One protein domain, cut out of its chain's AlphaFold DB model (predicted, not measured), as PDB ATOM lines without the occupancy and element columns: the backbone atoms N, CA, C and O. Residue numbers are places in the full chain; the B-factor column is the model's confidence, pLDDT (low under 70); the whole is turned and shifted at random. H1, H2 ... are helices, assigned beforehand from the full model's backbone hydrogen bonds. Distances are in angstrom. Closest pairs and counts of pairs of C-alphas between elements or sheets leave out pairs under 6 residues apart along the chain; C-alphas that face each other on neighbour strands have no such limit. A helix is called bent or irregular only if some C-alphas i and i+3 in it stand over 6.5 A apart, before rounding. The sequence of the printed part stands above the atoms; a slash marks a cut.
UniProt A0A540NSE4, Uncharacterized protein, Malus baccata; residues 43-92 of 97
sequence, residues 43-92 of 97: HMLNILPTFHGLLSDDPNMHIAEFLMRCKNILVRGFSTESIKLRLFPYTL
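This is residues 43 to 92 of the 97 residues of an uncharacterized protein of Malus baccata (UniProt A0A540NSE4). Two helices of equal length, H2 and H3, meet at a steep angle, where the last residues of H2 pack on H3, and the short helix H1 lies close to both. The two links between the helices swing out to opposite ends of the long axis, one turning near Leu 55 and the other near Gly 77. The printed part has 50 residues with three named helices, in the order H1, H2, H3 along the chain, and no named strand; the class is all helix. The whole is compact, with a radius of gyration of the C-alphas of 11.1 A, and its outline is a rod spanning 38 by 18 by 14 A.

H2, residues 59 to 70, touches H3, residues 80 to 91, with its residues 66 to 70 alone. The closest C-alphas of the two are those of Cys 70 and Lys 84, 6.5 A apart. Their lines stand at a steep tilt of 55 degrees, and they run opposite ways. Their centres are 11.3 A apart. H1, residues 43 to 47, is close to H2 but not clearly touching it; the closest C-alphas are those of Ile 47 and Arg 69, 6.3 A apart. H1 is also close to H3 but not clearly touching it, and there the closest C-alphas are those of Leu 45 and Tyr 90, 7.3 A apart. In H1 and H2 every O i to N i+4 pair is within hydrogen-bond range, while in H3 5 of 8 are.

H2 runs from Pro 59, with its C-alpha at (-13.144, 44.934, 46.212), to Cys 70, with its C-alpha at (-21.377, 30.878, 45.880), and measures 16.3 A from first to last C-alpha. H3 runs from Thr 80 to Thr 91, whose C-alpha is at (-12.842, 35.357, 40.058), and measures 16.4 A. H3 is irregular, but only just: C-alphas 86 and 89 are 6.8 A apart. H1 has five residues, from His 43, with its C-alpha at (-21.511, 26.322, 34.854), to Ile 47.

The two C-alphas farthest apart in the domain are those of Leu 55 and Gly 77, at 37.8 A. The first and last printed C-alphas, those of His 43 and Leu 92, are 16.9 A apart. The link from H1 to H2 is long, with 11 residues between them, and the link from H2 to H3 is short but not tight, with 9 residues. The printed part has no cut. The mean pLDDT of the printed part is 92.2, and no printed residue is under 70.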
ATOM      1  N   HIS A  43     -20.368  25.577  34.321       89.38
ATOM      2  CA  HIS A  43     -21.511  26.322  34.854       89.38
ATOM      3  C   HIS A  43     -21.189  27.039  36.174       89.38
ATOM      4  O   HIS A  43     -21.747  28.099  36.419       89.38
ATOM      5  N   MET A  44     -20.285  26.501  37.006       91.38
ATOM      6  CA  MET A  44     -19.859  27.153  38.247       91.38
ATOM      7  C   MET A  44     -19.060  28.411  37.917       91.38
ATOM      8  O   MET A  44     -19.339  29.462  38.476       91.38
ATOM      9  N   LEU A  45     -18.134  28.324  36.955       91.81
ATOM     10  CA  LEU A  45     -17.331  29.461  36.499       91.81
ATOM     11  C   LEU A  45     -18.194  30.580  35.909       91.81
ATOM     12  O   LEU A  45     -17.964  31.742  36.216       91.81
ATOM     13  N   ASN A  46     -19.223  30.235  35.132       90.75
ATOM     14  CA  ASN A  46     -20.138  31.216  34.538       90.75
ATOM     15  C   ASN A  46     -20.957  31.997  35.583       90.75
ATOM     16  O   ASN A  46     -21.486  33.065  35.286       90.75
ATOM     17  N   ILE A  47     -21.118  31.446  36.789       91.50
ATOM     18  CA  ILE A  47     -21.883  32.073  37.873       91.50
ATOM     19  C   ILE A  47     -21.018  33.067  38.658       91.50
ATOM     20  O   ILE A  47     -21.573  33.989  39.262       91.50
ATOM     21  N   LEU A  48     -19.696  32.883  38.664       94.12
ATOM     22  CA  LEU A  48     -18.767  33.682  39.455       94.12
ATOM     23  C   LEU A  48     -18.624  35.110  38.903       94.12
ATOM     24  O   LEU A  48     -18.577  35.292  37.685       94.12
ATOM     25  N   PRO A  49     -18.523  36.127  39.780       94.81
ATOM     26  CA  PRO A  49     -18.146  37.466  39.353       94.81
ATOM     27  C   PRO A  49     -16.681  37.488  38.901       94.81
ATOM     28  O   PRO A  49     -15.904  36.574  39.189       94.81
ATOM     29  N   THR A  50     -16.313  38.554  38.197       95.12
ATOM     30  CA  THR A  50     -14.958  38.772  37.690       95.12
ATOM     31  C   THR A  50     -14.411  40.085  38.232       95.12
ATOM     32  O   THR A  50     -15.103  41.096  38.185       95.12
ATOM     33  N   PHE A  51     -13.169  40.066  38.704       96.31
ATOM     34  CA  PHE A  51     -12.457  41.210  39.255       96.31
ATOM     35  C   PHE A  51     -11.112  41.350  38.550       96.31
ATOM     36  O   PHE A  51     -10.308  40.416  38.565       96.31
ATOM     37  N   HIS A  52     -10.889  42.492  37.906       94.94
ATOM     38  CA  HIS A  52      -9.722  42.727  37.053       94.94
ATOM     39  C   HIS A  52      -8.602  43.467  37.796       94.94
ATOM     40  O   HIS A  52      -7.481  43.547  37.295       94.94
ATOM     41  N   GLY A  53      -8.895  43.990  38.993       92.69
ATOM     42  CA  GLY A  53      -7.949  44.762  39.796       92.69
ATOM     43  C   GLY A  53      -7.804  46.200  39.307       92.69
ATOM     44  O   GLY A  53      -6.765  46.817  39.520       92.69
ATOM     45  N   LEU A  54      -8.818  46.732  38.619       94.06
ATOM     46  CA  LEU A  54      -8.813  48.111  38.139       94.06
ATOM     47  C   LEU A  54      -9.130  49.080  39.282       94.06
ATOM     48  O   LEU A  54      -9.850  48.743  40.213       94.06
ATOM     49  N   LEU A  55      -8.683  50.336  39.166       90.94
ATOM     50  CA  LEU A  55      -9.031  51.405  40.121       90.94
ATOM     51  C   LEU A  55     -10.545  51.652  40.233       90.94
ATOM     52  O   LEU A  55     -11.009  52.226  41.213       90.94
ATOM     53  N   SER A  56     -11.300  51.266  39.202       91.75
ATOM     54  CA  SER A  56     -12.761  51.353  39.167       91.75
ATOM     55  C   SER A  56     -13.457  50.127  39.754       91.75
ATOM     56  O   SER A  56     -14.662  50.192  39.989       91.75
ATOM     57  N   ASP A  57     -12.738  49.020  39.961       93.19
ATOM     58  CA  ASP A  57     -13.313  47.838  40.592       93.19
ATOM     59  C   ASP A  57     -13.432  48.081  42.104       93.19
ATOM     60  O   ASP A  57     -12.499  48.559  42.746       93.19
ATOM     61  N   ASP A  58     -14.570  47.708  42.691       95.75
ATOM     62  CA  ASP A  58     -14.777  47.771  44.140       95.75
ATOM     63  C   ASP A  58     -14.521  46.386  44.772       95.75
ATOM     64  O   ASP A  58     -15.286  45.442  44.526       95.75
ATOM     65  N   PRO A  59     -13.469  46.224  45.602       93.69
ATOM     66  CA  PRO A  59     -13.144  44.934  46.212       93.69
ATOM     67  C   PRO A  59     -14.225  44.419  47.171       93.69
ATOM     68  O   PRO A  59     -14.428  43.210  47.281       93.69
ATOM     69  N   ASN A  60     -14.937  45.311  47.869       95.62
ATOM     70  CA  ASN A  60     -15.962  44.921  48.839       95.62
ATOM     71  C   ASN A  60     -17.220  44.416  48.128       95.62
ATOM     72  O   ASN A  60     -17.795  43.400  48.523       95.62
ATOM     73  N   MET A  61     -17.617  45.097  47.054       96.44
ATOM     74  CA  MET A  61     -18.695  44.686  46.168       96.44
ATOM     75  C   MET A  61     -18.372  43.337  45.536       96.44
ATOM     76  O   MET A  61     -19.207  42.435  45.589       96.44
ATOM     77  N   HIS A  62     -17.143  43.150  45.042       96.00
ATOM     78  CA  HIS A  62     -16.696  41.866  44.504       96.00
ATOM     79  C   HIS A  62     -16.832  40.727  45.519       96.00
ATOM     80  O   HIS A  62     -17.400  39.680  45.210       96.00
ATOM     81  N   ILE A  63     -16.368  40.932  46.757       95.50
ATOM     82  CA  ILE A  63     -16.492  39.932  47.826       95.50
ATOM     83  C   ILE A  63     -17.968  39.633  48.123       95.50
ATOM     84  O   ILE A  63     -18.345  38.465  48.241       95.50
ATOM     85  N   ALA A  64     -18.821  40.655  48.224       96.25
ATOM     86  CA  ALA A  64     -20.246  40.477  48.496       96.25
ATOM     87  C   ALA A  64     -20.954  39.693  47.378       96.25
ATOM     88  O   ALA A  64     -21.688  38.737  47.655       96.25
ATOM     89  N   GLU A  65     -20.693  40.045  46.117       96.31
ATOM     90  CA  GLU A  65     -21.214  39.328  44.955       96.31
ATOM     91  C   GLU A  65     -20.697  37.894  44.909       96.31
ATOM     92  O   GLU A  65     -21.480  36.960  44.733       96.31
ATOM     93  N   PHE A  66     -19.402  37.687  45.137       95.75
ATOM     94  CA  PHE A  66     -18.796  36.364  45.163       95.75
ATOM     95  C   PHE A  66     -19.450  35.464  46.216       95.75
ATOM     96  O   PHE A  66     -19.844  34.329  45.919       95.75
ATOM     97  N   LEU A  67     -19.621  35.978  47.437       95.00
ATOM     98  CA  LEU A  67     -20.277  35.252  48.519       95.00
ATOM     99  C   LEU A  67     -21.724  34.919  48.165       95.00
ATOM    100  O   LEU A  67     -22.153  33.798  48.441       95.00
ATOM    101  N   MET A  68     -22.452  35.844  47.532       94.56
ATOM    102  CA  MET A  68     -23.832  35.641  47.085       94.56
ATOM    103  C   MET A  68     -23.931  34.572  45.990       94.56
ATOM    104  O   MET A  68     -24.756  33.663  46.092       94.56
ATOM    105  N   ARG A  69     -23.066  34.643  44.973       91.75
ATOM    106  CA  ARG A  69     -23.004  33.700  43.847       91.75
ATOM    107  C   ARG A  69     -22.625  32.289  44.300       91.75
ATOM    108  O   ARG A  69     -23.197  31.318  43.811       91.75
ATOM    109  N   CYS A  70     -21.756  32.168  45.304       92.19
ATOM    110  CA  CYS A  70     -21.377  30.878  45.880       92.19
ATOM    111  C   CYS A  70     -22.448  30.232  46.776       92.19
ATOM    112  O   CYS A  70     -22.317  29.048  47.075       92.19
ATOM    113  N   LYS A  71     -23.507  30.944  47.208       89.75
ATOM    114  CA  LYS A  71     -24.510  30.395  48.154       89.75
ATOM    115  C   LYS A  71     -25.188  29.118  47.661       89.75
ATOM    116  O   LYS A  71     -25.545  28.278  48.477       89.75
ATOM    117  N   ASN A  72     -25.385  28.996  46.351       86.19
ATOM    118  CA  ASN A  72     -26.103  27.875  45.739       86.19
ATOM    119  C   ASN A  72     -25.166  26.797  45.180       86.19
ATOM    120  O   ASN A  72     -25.624  25.832  44.572       86.19
ATOM    121  N   ILE A  73     -23.854  26.963  45.349       89.75
ATOM    122  CA  ILE A  73     -22.873  26.014  44.845       89.75
ATOM    123  C   ILE A  73     -22.660  24.934  45.901       89.75
ATOM    124  O   ILE A  73     -22.094  25.190  46.962       89.75
ATOM    125  N   LEU A  74     -23.097  23.718  45.586       88.69
ATOM    126  CA  LEU A  74     -22.971  22.554  46.453       88.69
ATOM    127  C   LEU A  74     -22.163  21.473  45.740       88.69
ATOM    128  O   LEU A  74     -22.512  21.049  44.638       88.69
ATOM    129  N   VAL A  75     -21.094  21.011  46.385       87.31
ATOM    130  CA  VAL A  75     -20.259  19.908  45.902       87.31
ATOM    131  C   VAL A  75     -20.184  18.863  47.004       87.31
ATOM    132  O   VAL A  75     -19.805  19.161  48.135       87.31
ATOM    133  N   ARG A  76     -20.590  17.631  46.687       86.00
ATOM    134  CA  ARG A  76     -20.580  16.521  47.647       86.00
ATOM    135  C   ARG A  76     -19.151  16.289  48.151       86.00
ATOM    136  O   ARG A  76     -18.235  16.210  47.341       86.00
ATOM    137  N   GLY A  77     -18.986  16.161  49.467       85.44
ATOM    138  CA  GLY A  77     -17.678  15.942  50.098       85.44
ATOM    139  C   GLY A  77     -16.871  17.218  50.363       85.44
ATOM    140  O   GLY A  77     -15.738  17.127  50.821       85.44
ATOM    141  N   PHE A  78     -17.437  18.404  50.105       87.56
ATOM    142  CA  PHE A  78     -16.777  19.685  50.362       87.56
ATOM    143  C   PHE A  78     -17.663  20.596  51.207       87.56
ATOM    144  O   PHE A  78     -18.860  20.733  50.949       87.56
ATOM    145  N   SER A  79     -17.063  21.263  52.197       88.44
ATOM    146  CA  SER A  79     -17.747  22.326  52.935       88.44
ATOM    147  C   SER A  79     -17.935  23.565  52.061       88.44
ATOM    148  O   SER A  79     -17.151  23.828  51.144       88.44
ATOM    149  N   THR A  80     -18.943  24.375  52.376       89.06
ATOM    150  CA  THR A  80     -19.200  25.641  51.678       89.06
ATOM    151  C   THR A  80     -17.978  26.562  51.696       89.06
ATOM    152  O   THR A  80     -17.690  27.209  50.689       89.06
ATOM    153  N   GLU A  81     -17.222  26.621  52.799       89.56
ATOM    154  CA  GLU A  81     -15.972  27.390  52.841       89.56
ATOM    155  C   GLU A  81     -14.900  26.797  51.926       89.56
ATOM    156  O   GLU A  81     -14.271  27.543  51.180       89.56
ATOM    157  N   SER A  82     -14.741  25.470  51.901       88.62
ATOM    158  CA  SER A  82     -13.787  24.801  51.003       88.62
ATOM    159  C   SER A  82     -14.075  25.118  49.537       88.62
ATOM    160  O   SER A  82     -13.155  25.387  48.766       88.62
ATOM    161  N   ILE A  83     -15.356  25.118  49.158       90.38
ATOM    162  CA  ILE A  83     -15.813  25.459  47.807       90.38
ATOM    163  C   ILE A  83     -15.477  26.919  47.495       90.38
ATOM    164  O   ILE A  83     -14.857  27.193  46.470       90.38
ATOM    165  N   LYS A  84     -15.828  27.855  48.387       92.00
ATOM    166  CA  LYS A  84     -15.525  29.284  48.214       92.00
ATOM    167  C   LYS A  84     -14.025  29.516  48.034       92.00
ATOM    168  O   LYS A  84     -13.614  30.128  47.057       92.00
ATOM    169  N   LEU A  85     -13.198  28.968  48.918       91.38
ATOM    170  CA  LEU A  85     -11.745  29.130  48.851       91.38
ATOM    171  C   LEU A  85     -11.157  28.576  47.544       91.38
ATOM    172  O   LEU A  85     -10.228  29.158  46.991       91.38
ATOM    173  N   ARG A  86     -11.710  27.478  47.012       90.25
ATOM    174  CA  ARG A  86     -11.282  26.902  45.723       90.25
ATOM    175  C   ARG A  86     -11.773  27.696  44.513       90.25
ATOM    176  O   ARG A  86     -11.085  27.709  43.500       90.25
ATOM    177  N   LEU A  87     -12.931  28.351  44.601       92.75
ATOM    178  CA  LEU A  87     -13.509  29.128  43.499       92.75
ATOM    179  C   LEU A  87     -13.012  30.576  43.447       92.75
ATOM    180  O   LEU A  87     -12.943  31.141  42.360       92.75
ATOM    181  N   PHE A  88     -12.638  31.168  44.582       93.00
ATOM    182  CA  PHE A  88     -12.215  32.568  44.655       93.00
ATOM    183  C   PHE A  88     -11.089  32.930  43.665       93.00
ATOM    184  O   PHE A  88     -11.248  33.926  42.957       93.00
ATOM    185  N   PRO A  89     -10.025  32.120  43.482       92.06
ATOM    186  CA  PRO A  89      -8.972  32.428  42.508       92.06
ATOM    187  C   PRO A  89      -9.464  32.555  41.061       92.06
ATOM    188  O   PRO A  89      -8.844  33.240  40.256       92.06
ATOM    189  N   TYR A  90     -10.586  31.916  40.713       92.88
ATOM    190  CA  TYR A  90     -11.160  31.981  39.364       92.88
ATOM    191  C   TYR A  90     -11.908  33.285  39.091       92.88
ATOM    192  O   TYR A  90     -12.178  33.598  37.930       92.88
ATOM    193  N   THR A  91     -12.220  34.037  40.148       94.69
ATOM    194  CA  THR A  91     -12.842  35.357  40.058       94.69
ATOM    195  C   THR A  91     -11.838  36.448  39.689       94.69
ATOM    196  O   THR A  91     -12.234  37.485  39.174       94.69
ATOM    197  N   LEU A  92     -10.542  36.213  39.919       94.19
ATOM    198  CA  LEU A  92      -9.477  37.187  39.696       94.19
ATOM    199  C   LEU A  92      -8.963  37.096  38.251       94.19
ATOM    200  O   LEU A  92      -8.705  36.002  37.734       94.19
TER     201      LEU A  92